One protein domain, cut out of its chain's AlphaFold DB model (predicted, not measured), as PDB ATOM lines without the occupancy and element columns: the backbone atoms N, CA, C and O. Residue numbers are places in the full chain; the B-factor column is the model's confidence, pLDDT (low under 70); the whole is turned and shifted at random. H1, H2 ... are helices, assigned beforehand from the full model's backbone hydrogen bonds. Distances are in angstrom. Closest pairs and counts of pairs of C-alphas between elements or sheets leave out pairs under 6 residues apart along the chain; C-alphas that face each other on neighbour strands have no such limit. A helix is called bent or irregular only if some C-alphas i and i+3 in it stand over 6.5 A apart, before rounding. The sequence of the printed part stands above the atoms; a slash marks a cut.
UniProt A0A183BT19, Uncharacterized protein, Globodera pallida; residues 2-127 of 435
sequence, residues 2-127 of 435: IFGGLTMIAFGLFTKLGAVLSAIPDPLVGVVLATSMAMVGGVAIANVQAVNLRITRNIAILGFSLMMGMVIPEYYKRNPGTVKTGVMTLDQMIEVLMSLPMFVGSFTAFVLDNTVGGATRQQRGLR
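AT A GLANCE: This is residues 2 to 127 of the 435 residues of an uncharacterized protein of Globodera pallida (UniProt A0A183BT19). A long free arm of helices runs out from a loose body: in the body H4 and H6 pack side by side and H5 extends from one end of that pair, while most of H3, with H2 and H1 beyond it, makes the arm. A tail, residues 116 to 127, follows H6. The printed part has 126 residues with six named helices, H1 to H6 in order along the chain, and no named strand; the class is all helix. It is only just loose, close to extended, with a radius of gyration of the C-alphas of 20.5 A, and spans 58 by 44 by 33 A.

HOW THE PARTS SIT: H1, residues 2 to 13, and H2, residues 15 to 22, are close but not clearly touching; their closest C-alphas, those of Phe 11 and Leu 17, are 7.3 A apart, and their lines are about perpendicular at 81 degrees. H3, residues 26 to 48, touches no helix, and is apart from both H2 and H4, residues 56 to 78. H5, residues 88 to 98, touches H4 at residues 72 to 76 alone, with the closest C-alphas, those of Pro 73 and Met 98, 5.7 A apart; they run opposite ways at a steep tilt of 46 degrees. H6, residues 101 to 115, touches H4 with 29 pairs of C-alphas within 8 A, the closest being Gly 69 and Gly 105 at 3.9 A. They run opposite ways at a tilt of 37 degrees, only just steep. H5 and H6 only just touch, with 3 pairs of C-alphas within 8 A, and only at the corner by their link; the closest C-alphas are those of Met 98 and Val 104, 6.2 A apart. Every O i to N i+4 pair is within hydrogen-bond range in H1, H2, H3, H5 and H6, and 18 of 19 are in H4.

IN THESE COORDINATES: H1 begins at C-alpha 2, (-14.226, -121.759, 12.055), and is 16.5 A long; H2 is 10.6 A. H3 begins at C-alpha 26, (-2.386, -91.804, 14.047), and H3 and H4 are each 32.7 A long. H4 is neither bent nor irregular, but only just: C-alphas 69 and 72 are 6.2 A apart. H5 is 15.5 A long, and H6, 21.1 A, ends at C-alpha 115, (26.702, -122.495, -0.770).

THE WHOLE: The two C-alphas farthest apart, those of Lys 16 and Gly 118, are 58.5 A apart. Residues 2 to 20, 22 to 28 and 30 to 46 stand free. The printed part has no cut, and no link is long. Mean pLDDT of the printed part is 81.7, with 20 residues under 70, among them 2 to 5, 28 to 34 and 36 to 39.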
ATOM      1  N   ILE A   2     -12.959-122.154  12.704       47.34
ATOM      2  CA  ILE A   2     -14.226-121.759  12.055       47.34
ATOM      3  C   ILE A   2     -14.968-120.651  12.824       47.34
ATOM      4  O   ILE A   2     -15.340-119.648  12.231       47.34
ATOM      5  N   PHE A   3     -15.098-120.762  14.151       51.19
ATOM      6  CA  PHE A   3     -15.741-119.715  14.961       51.19
ATOM      7  C   PHE A   3     -14.976-118.384  14.946       51.19
ATOM      8  O   PHE A   3     -15.598-117.337  14.872       51.19
ATOM      9  N   GLY A   4     -13.636-118.418  14.942       49.06
ATOM     10  CA  GLY A   4     -12.807-117.212  14.808       49.06
ATOM     11  C   GLY A   4     -12.941-116.546  13.435       49.06
ATOM     12  O   GLY A   4     -12.925-115.325  13.331       49.06
ATOM     13  N   GLY A   5     -13.122-117.347  12.381       55.38
ATOM     14  CA  GLY A   5     -13.449-116.844  11.048       55.38
ATOM     15  C   GLY A   5     -14.839-116.209  11.003       55.38
ATOM     16  O   GLY A   5     -14.987-115.097  10.510       55.38
ATOM     17  N   LEU A   6     -15.845-116.867  11.587       70.44
ATOM     18  CA  LEU A   6     -17.213-116.346  11.663       70.44
ATOM     19  C   LEU A   6     -17.305-115.049  12.476       70.44
ATOM     20  O   LEU A   6     -18.032-114.142  12.082       70.44
ATOM     21  N   THR A   7     -16.548-114.914  13.567       67.38
ATOM     22  CA  THR A   7     -16.516-113.674  14.355       67.38
ATOM     23  C   THR A   7     -15.763-112.546  13.653       67.38
ATOM     24  O   THR A   7     -16.217-111.409  13.710       67.38
ATOM     25  N   MET A   8     -14.671-112.837  12.936       74.31
ATOM     26  CA  MET A   8     -13.984-111.854  12.080       74.31
ATOM     27  C   MET A   8     -14.899-111.340  10.963       74.31
ATOM     28  O   MET A   8     -14.955-110.137  10.719       74.31
ATOM     29  N   ILE A   9     -15.673-112.236  10.339       76.56
ATOM     30  CA  ILE A   9     -16.691-111.868   9.348       76.56
ATOM     31  C   ILE A   9     -17.783-111.016  10.004       76.56
ATOM     32  O   ILE A   9     -18.111-109.951   9.488       76.56
ATOM     33  N   ALA A  10     -18.302-111.421  11.166       77.06
ATOM     34  CA  ALA A  10     -19.324-110.659  11.881       77.06
ATOM     35  C   ALA A  10     -18.840-109.244  12.250       77.06
ATOM     36  O   ALA A  10     -19.544-108.275  11.980       77.06
ATOM     37  N   PHE A  11     -17.628-109.092  12.794       70.88
ATOM     38  CA  PHE A  11     -17.061-107.776  13.110       70.88
ATOM     39  C   PHE A  11     -16.761-106.932  11.869       70.88
ATOM     40  O   PHE A  11     -16.949-105.719  11.919       70.88
ATOM     41  N   GLY A  12     -16.370-107.557  10.753       73.62
ATOM     42  CA  GLY A  12     -16.227-106.877   9.464       73.62
ATOM     43  C   GLY A  12     -17.556-106.357   8.903       73.62
ATOM     44  O   GLY A  12     -17.582-105.302   8.275       73.62
ATOM     45  N   LEU A  13     -18.671-107.050   9.175       80.25
ATOM     46  CA  LEU A  13     -20.021-106.620   8.785       80.25
ATOM     47  C   LEU A  13     -20.561-105.478   9.671       80.25
ATOM     48  O   LEU A  13     -21.370-104.670   9.212       80.25
ATOM     49  N   PHE A  14     -20.094-105.353  10.918       80.56
ATOM     50  CA  PHE A  14     -20.440-104.238  11.807       80.56
ATOM     51  C   PHE A  14     -19.591-102.990  11.515       80.56
ATOM     52  O   PHE A  14     -18.681-102.626  12.262       80.56
ATOM     53  N   THR A  15     -19.951-102.261  10.461       77.56
ATOM     54  CA  THR A  15     -19.243-101.055   9.981       77.56
ATOM     55  C   THR A  15     -19.088 -99.936  11.020       77.56
ATOM     56  O   THR A  15     -18.133 -99.164  10.954       77.56
ATOM     57  N   LYS A  16     -19.960 -99.872  12.038       70.06
ATOM     58  CA  LYS A  16     -19.827 -98.927  13.165       70.06
ATOM     59  C   LYS A  16     -18.558 -99.155  13.994       70.06
ATOM     60  O   LYS A  16     -17.991 -98.188  14.490       70.06
ATOM     61  N   LEU A  17     -18.088-100.400  14.118       62.16
ATOM     62  CA  LEU A  17     -16.804-100.698  14.763       62.16
ATOM     63  C   LEU A  17     -15.639-100.191  13.909       62.16
ATOM     64  O   LEU A  17     -14.700 -99.620  14.449       62.16
ATOM     65  N   GLY A  18     -15.744-100.311  12.583       68.88
ATOM     66  CA  GLY A  18     -14.787 -99.720  11.645       68.88
ATOM     67  C   GLY A  18     -14.668 -98.200  11.800       68.88
ATOM     68  O   GLY A  18     -13.556 -97.689  11.850       68.88
ATOM     69  N   ALA A  19     -15.792 -97.497  11.982       72.44
ATOM     70  CA  ALA A  19     -15.804 -96.049  12.217       72.44
ATOM     71  C   ALA A  19     -15.121 -95.644  13.540       72.44
ATOM     72  O   ALA A  19     -14.418 -94.635  13.602       72.44
ATOM     73  N   VAL A  20     -15.287 -96.447  14.598       73.75
ATOM     74  CA  VAL A  20     -14.599 -96.243  15.885       73.75
ATOM     75  C   VAL A  20     -13.098 -96.521  15.759       73.75
ATOM     76  O   VAL A  20     -12.294 -95.764  16.296       73.75
ATOM     77  N   LEU A  21     -12.705 -97.561  15.019       66.38
ATOM     78  CA  LEU A  21     -11.296 -97.878  14.763       66.38
ATOM     79  C   LEU A  21     -10.610 -96.815  13.888       66.38
ATOM     80  O   LEU A  21      -9.456 -96.491  14.142       66.38
ATOM     81  N   SER A  22     -11.310 -96.226  12.911       75.56
ATOM     82  CA  SER A  22     -10.778 -95.113  12.106       75.56
ATOM     83  C   SER A  22     -10.672 -93.795  12.875       75.56
ATOM     84  O   SER A  22      -9.960 -92.899  12.447       75.56
ATOM     85  N   ALA A  23     -11.382 -93.665  14.000       76.19
ATOM     86  CA  ALA A  23     -11.285 -92.499  14.875       76.19
ATOM     87  C   ALA A  23     -10.072 -92.564  15.826       76.19
ATOM     88  O   ALA A  23      -9.860 -91.633  16.603       76.19
ATOM     89  N   ILE A  24      -9.288 -93.652  15.792       70.50
ATOM     90  CA  ILE A  24      -8.058 -93.782  16.577       70.50
ATOM     91  C   ILE A  24      -7.003 -92.813  16.013       70.50
ATOM     92  O   ILE A  24      -6.686 -92.894  14.831       70.50
ATOM     93  N   PRO A  25      -6.414 -91.934  16.846       75.88
ATOM     94  CA  PRO A  25      -5.328 -91.049  16.435       75.88
ATOM     95  C   PRO A  25      -4.131 -91.792  15.818       75.88
ATOM     96  O   PRO A  25      -3.652 -92.776  16.391       75.88
ATOM     97  N   ASP A  26      -3.569 -91.254  14.733       70.56
ATOM     98  CA  ASP A  26      -2.386 -91.804  14.047       70.56
ATOM     99  C   ASP A  26      -1.198 -92.126  14.976       70.56
ATOM    100  O   ASP A  26      -0.569 -93.171  14.783       70.56
ATOM    101  N   PRO A  27      -0.893 -91.332  16.030       74.94
ATOM    102  CA  PRO A  27       0.164 -91.687  16.975       74.94
ATOM    103  C   PRO A  27      -0.072 -93.029  17.679       74.94
ATOM    104  O   PRO A  27       0.874 -93.783  17.898       74.94
ATOM    105  N   LEU A  28      -1.325 -93.370  18.002       61.28
ATOM    106  CA  LEU A  28      -1.664 -94.650  18.629       61.28
ATOM    107  C   LEU A  28      -1.555 -95.806  17.633       61.28
ATOM    108  O   LEU A  28      -1.039 -96.865  17.989       61.28
ATOM    109  N   VAL A  29      -1.962 -95.595  16.378       67.81
ATOM    110  CA  VAL A  29      -1.768 -96.580  15.302       67.81
ATOM    111  C   VAL A  29      -0.276 -96.847  15.095       67.81
ATOM    112  O   VAL A  29       0.143 -98.004  15.040       67.81
ATOM    113  N   GLY A  30       0.543 -95.793  15.080       64.44
ATOM    114  CA  GLY A  30       1.999 -95.889  15.002       64.44
ATOM    115  C   GLY A  30       2.604 -96.705  16.146       64.44
ATOM    116  O   GLY A  30       3.420 -97.585  15.890       64.44
ATOM    117  N   VAL A  31       2.166 -96.486  17.392       69.94
ATOM    118  CA  VAL A  31       2.629 -97.259  18.562       69.94
ATOM    119  C   VAL A  31       2.243 -98.736  18.456       69.94
ATOM    120  O   VAL A  31       3.070 -99.606  18.742       69.94
ATOM    121  N   VAL A  32       1.019 -99.042  18.017       69.44
ATOM    122  CA  VAL A  32       0.556-100.428  17.841       69.44
ATOM    123  C   VAL A  32       1.356-101.129  16.739       69.44
ATOM    124  O   VAL A  32       1.851-102.240  16.947       69.44
ATOM    125  N   LEU A  33       1.557-100.465  15.597       64.06
ATOM    126  CA  LEU A  33       2.357-100.992  14.492       64.06
ATOM    127  C   LEU A  33       3.828-101.166  14.893       64.06
ATOM    128  O   LEU A  33       4.391-102.237  14.665       64.06
ATOM    129  N   ALA A  34       4.436-100.184  15.557       64.88
ATOM    130  CA  ALA A  34       5.816-100.264  16.034       64.88
ATOM    131  C   ALA A  34       6.008-101.407  17.039       64.88
ATOM    132  O   ALA A  34       6.945-102.191  16.908       64.88
ATOM    133  N   THR A  35       5.080-101.563  17.990       72.69
ATOM    134  CA  THR A  35       5.101-102.673  18.955       72.69
ATOM    135  C   THR A  35       4.965-104.023  18.246       72.69
ATOM    136  O   THR A  35       5.684-104.966  18.580       72.69
ATOM    137  N   SER A  36       4.107-104.127  17.223       60.94
ATOM    138  CA  SER A  36       3.967-105.364  16.440       60.94
ATOM    139  C   SER A  36       5.238-105.709  15.653       60.94
ATOM    140  O   SER A  36       5.675-106.859  15.665       60.94
ATOM    141  N   MET A  37       5.898-104.717  15.051       69.75
ATOM    142  CA  MET A  37       7.147-104.913  14.309       69.75
ATOM    143  C   MET A  37       8.315-105.253  15.239       69.75
ATOM    144  O   MET A  37       9.105-106.144  14.931       69.75
ATOM    145  N   ALA A  38       8.389-104.616  16.411       68.44
ATOM    146  CA  ALA A  38       9.359-104.951  17.451       68.44
ATOM    147  C   ALA A  38       9.175-106.393  17.950       68.44
ATOM    148  O   ALA A  38      10.155-107.114  18.133       68.44
ATOM    149  N   MET A  39       7.927-106.844  18.103       68.19
ATOM    150  CA  MET A  39       7.620-108.229  18.459       68.19
ATOM    151  C   MET A  39       8.054-109.215  17.369       68.19
ATOM    152  O   MET A  39       8.709-110.205  17.683       68.19
ATOM    153  N   VAL A  40       7.742-108.942  16.096       70.00
ATOM    154  CA  VAL A  40       8.198-109.769  14.964       70.00
ATOM    155  C   VAL A  40       9.728-109.850  14.936       70.00
ATOM    156  O   VAL A  40      10.278-110.940  14.781       70.00
ATOM    157  N   GLY A  41      10.419-108.730  15.174       70.06
ATOM    158  CA  GLY A  41      11.876-108.689  15.321       70.06
ATOM    159  C   GLY A  41      12.387-109.529  16.498       70.06
ATOM    160  O   GLY A  41      13.333-110.298  16.339       70.06
ATOM    161  N   GLY A  42      11.732-109.454  17.658       70.81
ATOM    162  CA  GLY A  42      12.062-110.261  18.837       70.81
ATOM    163  C   GLY A  42      11.909-111.765  18.595       70.81
ATOM    164  O   GLY A  42      12.813-112.536  18.911       70.81
ATOM    165  N   VAL A  43      10.809-112.185  17.958       69.19
ATOM    166  CA  VAL A  43      10.586-113.587  17.563       69.19
ATOM    167  C   VAL A  43      11.624-114.040  16.533       69.19
ATOM    168  O   VAL A  43      12.132-115.159  16.620       69.19
ATOM    169  N   ALA A  44      11.996-113.178  15.583       73.75
ATOM    170  CA  ALA A  44      13.050-113.480  14.619       73.75
ATOM    171  C   ALA A  44      14.406-113.717  15.308       73.75
ATOM    172  O   ALA A  44      15.062-114.719  15.024       73.75
ATOM    173  N   ILE A  45      14.796-112.864  16.263       79.62
ATOM    174  CA  ILE A  45      16.030-113.038  17.048       79.62
ATOM    175  C   ILE A  45      15.974-114.330  17.872       79.62
ATOM    176  O   ILE A  45      16.942-115.089  17.868       79.62
ATOM    177  N   ALA A  46      14.844-114.630  18.521       78.25
ATOM    178  CA  ALA A  46      14.664-115.868  19.283       78.25
ATOM    179  C   ALA A  46      14.837-117.124  18.407       78.25
ATOM    180  O   ALA A  46      15.455-118.101  18.827       78.25
ATOM    181  N   ASN A  47      14.369-117.087  17.156       78.31
ATOM    182  CA  ASN A  47      14.590-118.177  16.206       78.31
ATOM    183  C   ASN A  47      16.062-118.282  15.772       78.31
ATOM    184  O   ASN A  47      16.585-119.387  15.633       78.31
ATOM    185  N   VAL A  48      16.758-117.155  15.605       85.12
ATOM    186  CA  VAL A  48      18.193-117.130  15.274       85.12
ATOM    187  C   VAL A  48      19.054-117.653  16.430       85.12
ATOM    188  O   VAL A  48      20.086-118.270  16.180       85.12
ATOM    189  N   GLN A  49      18.619-117.510  17.687       84.38
ATOM    190  CA  GLN A  49      19.306-118.091  18.852       84.38
ATOM    191  C   GLN A  49      19.360-119.627  18.828       84.38
ATOM    192  O   GLN A  49      20.201-120.215  19.507       84.38
ATOM    193  N   ALA A  50      18.509-120.295  18.038       80.62
ATOM    194  CA  ALA A  50      18.610-121.738  17.822       80.62
ATOM    195  C   ALA A  50      19.845-122.130  16.986       80.62
ATOM    196  O   ALA A  50      20.262-123.289  17.001       80.62
ATOM    197  N   VAL A  51      20.431-121.181  16.251       86.50
ATOM    198  CA  VAL A  51      21.635-121.361  15.437       86.50
ATOM    199  C   VAL A  51      22.876-121.120  16.297       86.50
ATOM    200  O   VAL A  51      22.896-120.254  17.169       86.50
ATOM    201  N   ASN A  52      23.961-121.858  16.047       89.06
ATOM    202  CA  ASN A  52      25.217-121.617  16.748       89.06
ATOM    203  C   ASN A  52      25.874-120.319  16.241       89.06
ATOM    204  O   ASN A  52      26.564-120.318  15.218       89.06
ATOM    205  N   LEU A  53      25.674-119.234  16.991       90.12
ATOM    206  CA  LEU A  53      26.246-117.908  16.734       90.12
ATOM    207  C   LEU A  53      27.688-117.744  17.239       90.12
ATOM    208  O   LEU A  53      28.195-116.634  17.256       90.12
ATOM    209  N   ARG A  54      28.386-118.808  17.655       88.38
ATOM    210  CA  ARG A  54      29.835-118.731  17.938       88.38
ATOM    211  C   ARG A  54      30.685-118.902  16.681       88.38
ATOM    212  O   ARG A  54      31.872-118.601  16.700       88.38
ATOM    213  N   ILE A  55      30.095-119.419  15.605       91.25
ATOM    214  CA  ILE A  55      30.804-119.710  14.361       91.25
ATOM    215  C   ILE A  55      30.738-118.487  13.452       91.25
ATOM    216  O   ILE A  55      29.648-118.049  13.074       91.25
ATOM    217  N   THR A  56      31.908-118.002  13.033       93.06
ATOM    218  CA  THR A  56      32.058-116.835  12.150       93.06
ATOM    219  C   THR A  56      31.225-116.958  10.876       93.06
ATOM    220  O   THR A  56      30.573-115.996  10.492       93.06
ATOM    221  N   ARG A  57      31.159-118.156  10.272       93.38
ATOM    222  CA  ARG A  57      30.307-118.460   9.106       93.38
ATOM    223  C   ARG A  57      28.854-118.018   9.318       93.38
ATOM    224  O   ARG A  57      28.305-117.316   8.480       93.38
ATOM    225  N   ASN A  58      28.229-118.420  10.424       91.88
ATOM    226  CA  ASN A  58      26.806-118.165  10.662       91.88
ATOM    227  C   ASN A  58      26.534-116.684  10.957       91.88
ATOM    228  O   ASN A  58      25.567-116.132  10.435       91.88
ATOM    229  N   ILE A  59      27.404-116.033  11.740       93.62
ATOM    230  CA  ILE A  59      27.305-114.588  11.999       93.62
ATOM    231  C   ILE A  59      27.497-113.797  10.700       93.62
ATOM    232  O   ILE A  59      26.746-112.859  10.444       93.62
ATOM    233  N   ALA A  60      28.461-114.187   9.860       92.50
ATOM    234  CA  ALA A  60      28.725-113.528   8.585       92.50
ATOM    235  C   ALA A  60      27.531-113.639   7.626       92.50
ATOM    236  O   ALA A  60      27.125-112.637   7.047       92.50
ATOM    237  N   ILE A  61      26.924-114.826   7.505       94.69
ATOM    238  CA  ILE A  61      25.721-115.030   6.680       94.69
ATOM    239  C   ILE A  61      24.556-114.176   7.198       94.69
ATOM    240  O   ILE A  61      23.895-113.493   6.413       94.69
ATOM    241  N   LEU A  62      24.321-114.170   8.514       93.12
ATOM    242  CA  LEU A  62      23.272-113.362   9.138       93.12
ATOM    243  C   LEU A  62      23.487-111.863   8.882       93.12
ATOM    244  O   LEU A  62      22.595-111.196   8.366       93.12
ATOM    245  N   GLY A  63      24.674-111.337   9.188       93.38
ATOM    246  CA  GLY A  63      24.985-109.917   9.015       93.38
ATOM    247  C   GLY A  63      24.934-109.472   7.553       93.38
ATOM    248  O   GLY A  63      24.328-108.448   7.239       93.38
ATOM    249  N   PHE A  64      25.501-110.269   6.643       94.56
ATOM    250  CA  PHE A  64      25.500-109.961   5.213       94.56
ATOM    251  C   PHE A  64      24.085-109.991   4.621       94.56
ATOM    252  O   PHE A  64      23.703-109.082   3.888       94.56
ATOM    253  N   SER A  65      23.276-110.994   4.971       95.62
ATOM    254  CA  SER A  65      21.892-111.089   4.492       95.62
ATOM    255  C   SER A  65      21.002-109.946   4.993       95.62
ATOM    256  O   SER A  65      20.200-109.429   4.219       95.62
ATOM    257  N   LEU A  66      21.189-109.487   6.237       92.81
ATOM    258  CA  LEU A  66      20.497-108.308   6.772       92.81
ATOM    259  C   LEU A  66      20.889-107.027   6.026       92.81
ATOM    260  O   LEU A  66      20.013-106.249   5.654       92.81
ATOM    261  N   MET A  67      22.184-106.824   5.762       94.81
ATOM    262  CA  MET A  67      22.653-105.679   4.974       94.81
ATOM    263  C   MET A  67      22.085-105.700   3.552       94.81
ATOM    264  O   MET A  67      21.536-104.697   3.102       94.81
ATOM    265  N   MET A  68      22.135-106.843   2.864       93.25
ATOM    266  CA  MET A  68      21.585-106.984   1.508       93.25
ATOM    267  C   MET A  68      20.070-106.769   1.470       93.25
ATOM    268  O   MET A  68      19.567-106.117   0.557       93.25
ATOM    269  N   GLY A  69      19.355-107.237   2.498       93.44
ATOM    270  CA  GLY A  69      17.927-106.987   2.684       93.44
ATOM    271  C   GLY A  69      17.566-105.514   2.894       93.44
ATOM    272  O   GLY A  69      16.407-105.167   2.723       93.44
ATOM    273  N   MET A  70      18.518-104.635   3.221       92.81
ATOM    274  CA  MET A  70      18.293-103.182   3.297       92.81
ATOM    275  C   MET A  70      18.795-102.449   2.047       92.81
ATOM    276  O   MET A  70      18.091-101.597   1.511       92.81
ATOM    277  N   VAL A  71      19.993-102.790   1.565       95.62
ATOM    278  CA  VAL A  71      20.680-102.071   0.479       95.62
ATOM    279  C   VAL A  71      19.996-102.273  -0.872       95.62
ATOM    280  O   VAL A  71      19.770-101.304  -1.593       95.62
ATOM    281  N   ILE A  72      19.652-103.514  -1.225       93.75
ATOM    282  CA  ILE A  72      19.075-103.822  -2.541       93.75
ATOM    283  C   ILE A  72      17.684-103.193  -2.706       93.75
ATOM    284  O   ILE A  72      17.487-102.490  -3.696       93.75
ATOM    285  N   PRO A  73      16.728-103.350  -1.768       93.75
ATOM    286  CA  PRO A  73      15.424-102.709  -1.919       93.75
ATOM    287  C   PRO A  73      15.507-101.190  -2.025       93.75
ATOM    288  O   PRO A  73      14.759-100.587  -2.790       93.75
ATOM    289  N   GLU A  74      16.419-100.561  -1.281       93.75
ATOM    290  CA  GLU A  74      16.627 -99.114  -1.349       93.75
ATOM    291  C   GLU A  74      17.187 -98.686  -2.714       93.75
ATOM    292  O   GLU A  74      16.762 -97.674  -3.269       93.75
ATOM    293  N   TYR A  75      18.087 -99.482  -3.301       94.00
ATOM    294  CA  TYR A  75      18.592 -99.249  -4.652       94.00
ATOM    295  C   TYR A  75      17.474 -99.300  -5.705       94.00
ATOM    296  O   TYR A  75      17.378 -98.384  -6.523       94.00
ATOM    297  N   TYR A  76      16.607-100.317  -5.660       91.12
ATOM    298  CA  TYR A  76      15.496-100.454  -6.612       91.12
ATOM    299  C   TYR A  76      14.414 -99.383  -6.418       91.12
ATOM    300  O   TYR A  76      13.879 -98.874  -7.396       91.12
ATOM    301  N   LYS A  77      14.157 -98.940  -5.179       88.69
ATOM    302  CA  LYS A  77      13.257 -97.801  -4.917       88.69
ATOM    303  C   LYS A  77      13.769 -96.485  -5.501       88.69
ATOM    304  O   LYS A  77      12.967 -95.670  -5.948       88.69
ATOM    305  N   ARG A  78      15.086 -96.255  -5.472       91.81
ATOM    306  CA  ARG A  78      15.707 -95.027  -6.000       91.81
ATOM    307  C   ARG A  78      15.894 -95.042  -7.514       91.81
ATOM    308  O   ARG A  78      15.989 -93.971  -8.103       91.81
ATOM    309  N   ASN A  79      15.950 -96.221  -8.130       90.38
ATOM    310  CA  ASN A  79      16.200 -96.387  -9.561       90.38
ATOM    311  C   ASN A  79      15.075 -97.207 -10.223       90.38
ATOM    312  O   ASN A  79      15.314 -98.347 -10.632       90.38
ATOM    313  N   PRO A  80      13.855 -96.652 -10.338       84.12
ATOM    314  CA  PRO A  80      12.761 -97.338 -11.014       84.12
ATOM    315  C   PRO A  80      13.069 -97.531 -12.510       84.12
ATOM    316  O   PRO A  80      13.585 -96.624 -13.168       84.12
ATOM    317  N   GLY A  81      12.746 -98.701 -13.066       83.06
ATOM    318  CA  GLY A  81      12.980 -99.044 -14.475       83.06
ATOM    319  C   GLY A  81      14.394 -99.555 -14.781       83.06
ATOM    320  O   GLY A  81      14.835 -99.519 -15.936       83.06
ATOM    321  N   THR A  82      15.113-100.021 -13.754       85.12
ATOM    322  CA  THR A  82      16.458-100.610 -13.901       85.12
ATOM    323  C   THR A  82      16.411-101.993 -14.557       85.12
ATOM    324  O   THR A  82      17.325-102.364 -15.296       85.12
ATOM    325  N   VAL A  83      15.344-102.760 -14.320       84.50
ATOM    326  CA  VAL A  83      15.168-104.093 -14.909       84.50
ATOM    327  C   VAL A  83      14.622-103.953 -16.328       84.50
ATOM    328  O   VAL A  83      13.544-103.400 -16.524       84.50
ATOM    329  N   LYS A  84      15.375-104.442 -17.319       85.56
ATOM    330  CA  LYS A  84      14.975-104.452 -18.734       85.56
ATOM    331  C   LYS A  84      15.252-105.819 -19.350       85.56
ATOM    332  O   LYS A  84      16.277-106.028 -19.993       85.56
ATOM    333  N   THR A  85      14.345-106.761 -19.129       82.25
ATOM    334  CA  THR A  85      14.373-108.110 -19.717       82.25
ATOM    335  C   THR A  85      13.676-108.168 -21.079       82.25
ATOM    336  O   THR A  85      13.793-109.168 -21.781       82.25
ATOM    337  N   GLY A  86      12.976-107.095 -21.474       82.12
ATOM    338  CA  GLY A  86      12.241-106.998 -22.742       82.12
ATOM    339  C   GLY A  86      10.783-107.455 -22.646       82.12
ATOM    340  O   GLY A  86      10.013-107.245 -23.581       82.12
ATOM    341  N   VAL A  87      10.376-108.020 -21.503       88.75
ATOM    342  CA  VAL A  87       8.989-108.375 -21.194       88.75
ATOM    343  C   VAL A  87       8.521-107.527 -20.018       88.75
ATOM    344  O   VAL A  87       8.912-107.762 -18.876       88.75
ATOM    345  N   MET A  88       7.620-106.581 -20.290       84.06
ATOM    346  CA  MET A  88       7.151-105.596 -19.305       84.06
ATOM    347  C   MET A  88       6.631-106.237 -18.007       84.06
ATOM    348  O   MET A  88       6.883-105.735 -16.916       84.06
ATOM    349  N   THR A  89       5.938-107.374 -18.108       81.94
ATOM    350  CA  THR A  89       5.401-108.092 -16.944       81.94
ATOM    351  C   THR A  89       6.497-108.700 -16.066       81.94
ATOM    352  O   THR A  89       6.382-108.668 -14.843       81.94
ATOM    353  N   LEU A  90       7.568-109.239 -16.660       83.19
ATOM    354  CA  LEU A  90       8.685-109.813 -15.901       83.19
ATOM    355  C   LEU A  90       9.514-108.721 -15.229       83.19
ATOM    356  O   LEU A  90       9.907-108.888 -14.076       83.19
ATOM    357  N   ASP A  91       9.705-107.594 -15.913       83.62
ATOM    358  CA  ASP A  91      10.409-106.434 -15.363       83.62
ATOM    359  C   ASP A  91       9.712-105.928 -14.097       83.62
ATOM    360  O   ASP A  91      10.342-105.811 -13.047       83.62
ATOM    361  N   GLN A  92       8.384-105.778 -14.148       85.56
ATOM    362  CA  GLN A  92       7.573-105.395 -12.989       85.56
ATOM    363  C   GLN A  92       7.636-106.426 -11.854       85.56
ATOM    364  O   GLN A  92       7.752-106.049 -10.687       85.56
ATOM    365  N   MET A  93       7.571-107.725 -12.166       88.75
ATOM    366  CA  MET A  93       7.661-108.776 -11.148       88.75
ATOM    367  C   MET A  93       9.012-108.759 -10.430       88.75
ATOM    368  O   MET A  93       9.047-108.812  -9.202       88.75
ATOM    369  N   ILE A  94      10.117-108.674 -11.177       86.44
ATOM    370  CA  ILE A  94      11.472-108.653 -10.613       86.44
ATOM    371  C   ILE A  94      11.683-107.378  -9.797       86.44
ATOM    372  O   ILE A  94      12.235-107.441  -8.702       86.44
ATOM    373  N   GLU A  95      11.212-106.236 -10.289       87.38
ATOM    374  CA  GLU A  95      11.357-104.954  -9.605       87.38
ATOM    375  C   GLU A  95      10.583-104.913  -8.280       87.38
ATOM    376  O   GLU A  95      11.137-104.505  -7.255       87.38
ATOM    377  N   VAL A  96       9.352-105.438  -8.247       89.69
ATOM    378  CA  VAL A  96       8.593-105.614  -6.997       89.69
ATOM    379  C   VAL A  96       9.312-106.588  -6.065       89.69
ATOM    380  O   VAL A  96       9.482-106.290  -4.886       89.69
ATOM    381  N   LEU A  97       9.775-107.727  -6.582       89.31
ATOM    382  CA  LEU A  97      10.427-108.767  -5.790       89.31
ATOM    383  C   LEU A  97      11.733-108.272  -5.142       89.31
ATOM    384  O   LEU A  97      11.972-108.531  -3.963       89.31
ATOM    385  N   MET A  98      12.545-107.513  -5.882       90.88
ATOM    386  CA  MET A  98      13.788-106.909  -5.384       90.88
ATOM    387  C   MET A  98      13.541-105.711  -4.460       90.88
ATOM    388  O   MET A  98      14.377-105.411  -3.609       90.88
ATOM    389  N   SER A  99      12.374-105.069  -4.560       90.12
ATOM    390  CA  SER A  99      11.949-103.993  -3.657       90.12
ATOM    391  C   SER A  99      11.409-104.491  -2.308       90.12
ATOM    392  O   SER A  99      11.099-103.665  -1.447       90.12
ATOM    393  N   LEU A 100      11.302-105.811  -2.093       90.62
ATOM    394  CA  LEU A 100      10.849-106.432  -0.842       90.62
ATOM    395  C   LEU A 100      12.046-106.790   0.071       90.62
ATOM    396  O   LEU A 100      12.719-107.795  -0.171       90.62
ATOM    397  N   PRO A 101      12.276-106.062   1.185       90.56
ATOM    398  CA  PRO A 101      13.400-106.313   2.099       90.56
ATOM    399  C   PRO A 101      13.461-107.731   2.655       90.56
ATOM    400  O   PRO A 101      14.523-108.351   2.718       90.56
ATOM    401  N   MET A 102      12.296-108.267   3.019       88.12
ATOM    402  CA  MET A 102      12.177-109.612   3.572       88.12
ATOM    403  C   MET A 102      12.574-110.675   2.546       88.12
ATOM    404  O   MET A 102      13.294-111.609   2.888       88.12
ATOM    405  N   PHE A 103      12.161-110.513   1.284       90.62
ATOM    406  CA  PHE A 103      12.513-111.460   0.232       90.62
ATOM    407  C   PHE A 103      14.019-111.457  -0.023       90.62
ATOM    408  O   PHE A 103      14.648-112.509   0.054       90.62
ATOM    409  N   VAL A 104      14.611-110.285  -0.267       93.88
ATOM    410  CA  VAL A 104      16.035-110.191  -0.612       93.88
ATOM    411  C   VAL A 104      16.921-110.693   0.528       93.88
ATOM    412  O   VAL A 104      17.849-111.471   0.288       93.88
ATOM    413  N   GLY A 105      16.613-110.313   1.772       93.19
ATOM    414  CA  GLY A 105      17.347-110.786   2.944       93.19
ATOM    415  C   GLY A 105      17.244-112.303   3.116       93.19
ATOM    416  O   GLY A 105      18.264-112.988   3.211       93.19
ATOM    417  N   SER A 106      16.030-112.862   3.083       90.94
ATOM    418  CA  SER A 106      15.825-114.308   3.235       90.94
ATOM    419  C   SER A 106      16.401-115.122   2.075       90.94
ATOM    420  O   SER A 106      16.994-116.171   2.315       90.94
ATOM    421  N   PHE A 107      16.280-114.646   0.835       91.50
ATOM    422  CA  PHE A 107      16.847-115.309  -0.337       91.50
ATOM    423  C   PHE A 107      18.377-115.333  -0.272       91.50
ATOM    424  O   PHE A 107      18.988-116.383  -0.459       91.50
ATOM    425  N   THR A 108      18.999-114.210   0.096       91.69
ATOM    426  CA  THR A 108      20.453-114.126   0.290       91.69
ATOM    427  C   THR A 108      20.919-115.061   1.409       91.69
ATOM    428  O   THR A 108      21.871-115.819   1.219       91.69
ATOM    429  N   ALA A 109      20.227-115.067   2.555       92.38
ATOM    430  CA  ALA A 109      20.523-115.979   3.661       92.38
ATOM    431  C   ALA A 109      20.401-117.449   3.235       92.38
ATOM    432  O   ALA A 109      21.269-118.256   3.554       92.38
ATOM    433  N   PHE A 110      19.357-117.789   2.475       91.19
ATOM    434  CA  PHE A 110      19.135-119.133   1.954       91.19
ATOM    435  C   PHE A 110      20.245-119.572   0.995       91.19
ATOM    436  O   PHE A 110      20.775-120.674   1.142       91.19
ATOM    437  N   VAL A 111      20.616-118.728   0.029       91.38
ATOM    438  CA  VAL A 111      21.684-119.043  -0.928       91.38
ATOM    439  C   VAL A 111      22.994-119.271  -0.179       91.38
ATOM    440  O   VAL A 111      23.597-120.332  -0.323       91.38
ATOM    441  N   LEU A 112      23.390-118.339   0.691       92.12
ATOM    442  CA  LEU A 112      24.650-118.428   1.430       92.12
ATOM    443  C   LEU A 112      24.686-119.590   2.425       92.12
ATOM    444  O   LEU A 112      25.718-120.246   2.568       92.12
ATOM    445  N   ASP A 113      23.572-119.902   3.086       91.00
ATOM    446  CA  ASP A 113      23.518-121.033   4.012       91.00
ATOM    447  C   ASP A 113      23.643-122.392   3.296       91.00
ATOM    448  O   ASP A 113      24.012-123.388   3.925       91.00
ATOM    449  N   ASN A 114      23.393-122.454   1.985       86.69
ATOM    450  CA  ASN A 114      23.581-123.667   1.185       86.69
ATOM    451  C   ASN A 114      24.905-123.702   0.410       86.69
ATOM    452  O   ASN A 114      25.433-124.791   0.200       86.69
ATOM    453  N   THR A 115      25.452-122.553   0.005       87.00
ATOM    454  CA  THR A 115      26.702-122.495  -0.770       87.00
ATOM    455  C   THR A 115      27.949-122.436   0.110       87.00
ATOM    456  O   THR A 115      28.978-123.003  -0.252       87.00
ATOM    457  N   VAL A 116      27.879-121.798   1.282       87.81
ATOM    458  CA  VAL A 116      29.029-121.656   2.185       87.81
ATOM    459  C   VAL A 116      29.135-122.879   3.097       87.81
ATOM    460  O   VAL A 116      28.258-123.132   3.927       87.81
ATOM    461  N   GLY A 117      30.229-123.633   2.975       85.69
ATOM    462  CA  GLY A 117      30.526-124.797   3.819       85.69
ATOM    463  C   GLY A 117      30.936-124.452   5.259       85.69
ATOM    464  O   GLY A 117      30.853-123.308   5.700       85.69
ATOM    465  N   GLY A 118      31.394-125.459   6.011       81.50
ATOM    466  CA  GLY A 118      32.040-125.254   7.317       81.50
ATOM    467  C   GLY A 118      31.125-125.225   8.548       81.50
ATOM    468  O   GLY A 118      31.586-124.858   9.622       81.50
ATOM    469  N   ALA A 119      29.851-125.617   8.428       84.50
ATOM    470  CA  ALA A 119      28.955-125.797   9.574       84.50
ATOM    471  C   ALA A 119      28.213-127.137   9.519       84.50
ATOM    472  O   ALA A 119      27.704-127.547   8.471       84.50
ATOM    473  N   THR A 120      28.112-127.809  10.666       84.81
ATOM    474  CA  THR A 120      27.289-129.014  10.814       84.81
ATOM    475  C   THR A 120      25.801-128.660  10.870       84.81
ATOM    476  O   THR A 120      25.404-127.523  11.125       84.81
ATOM    477  N   ARG A 121      24.934-129.653  10.653       81.56
ATOM    478  CA  ARG A 121      23.475-129.462  10.663       81.56
ATOM    479  C   ARG A 121      22.965-128.900  11.996       81.56
ATOM    480  O   ARG A 121      22.177-127.960  11.991       81.56
ATOM    481  N   GLN A 122      23.469-129.421  13.113       81.88
ATOM    482  CA  GLN A 122      23.122-128.923  14.445       81.88
ATOM    483  C   GLN A 122      23.578-127.471  14.644       81.88
ATOM    484  O   GLN A 122      22.841-126.656  15.186       81.88
ATOM    485  N   GLN A 123      24.765-127.114  14.140       85.50
ATOM    486  CA  GLN A 123      25.284-125.745  14.209       85.50
ATOM    487  C   GLN A 123      24.461-124.750  13.377       85.50
ATOM    488  O   GLN A 123      24.446-123.568  13.705       85.50
ATOM    489  N   ARG A 124      23.744-125.218  12.346       83.25
ATOM    490  CA  ARG A 124      22.756-124.442  11.571       83.25
ATOM    491  C   ARG A 124      21.390-124.324  12.272       83.25
ATOM    492  O   ARG A 124      20.450-123.822  11.673       83.25
ATOM    493  N   GLY A 125      21.254-124.816  13.507       80.12
ATOM    494  CA  GLY A 125      19.987-124.829  14.250       80.12
ATOM    495  C   GLY A 125      18.985-125.877  13.761       80.12
ATOM    496  O   GLY A 125      17.808-125.839  14.113       80.12
ATOM    497  N   LEU A 126      19.436-126.838  12.948       80.56
ATOM    498  CA  LEU A 126      18.595-127.892  12.392       80.56
ATOM    499  C   LEU A 126      18.756-129.181  13.207       80.56
ATOM    500  O   LEU A 126      19.871-129.647  13.447       80.56
ATOM    501  N   ARG A 127      17.633-129.811  13.572       72.50
ATOM    502  CA  ARG A 127      17.633-131.127  14.235       72.50
ATOM    503  C   ARG A 127      18.242-132.203  13.328       72.50
ATOM    504  O   ARG A 127      18.195-132.098  12.093       72.50
TER     505      ARG A 127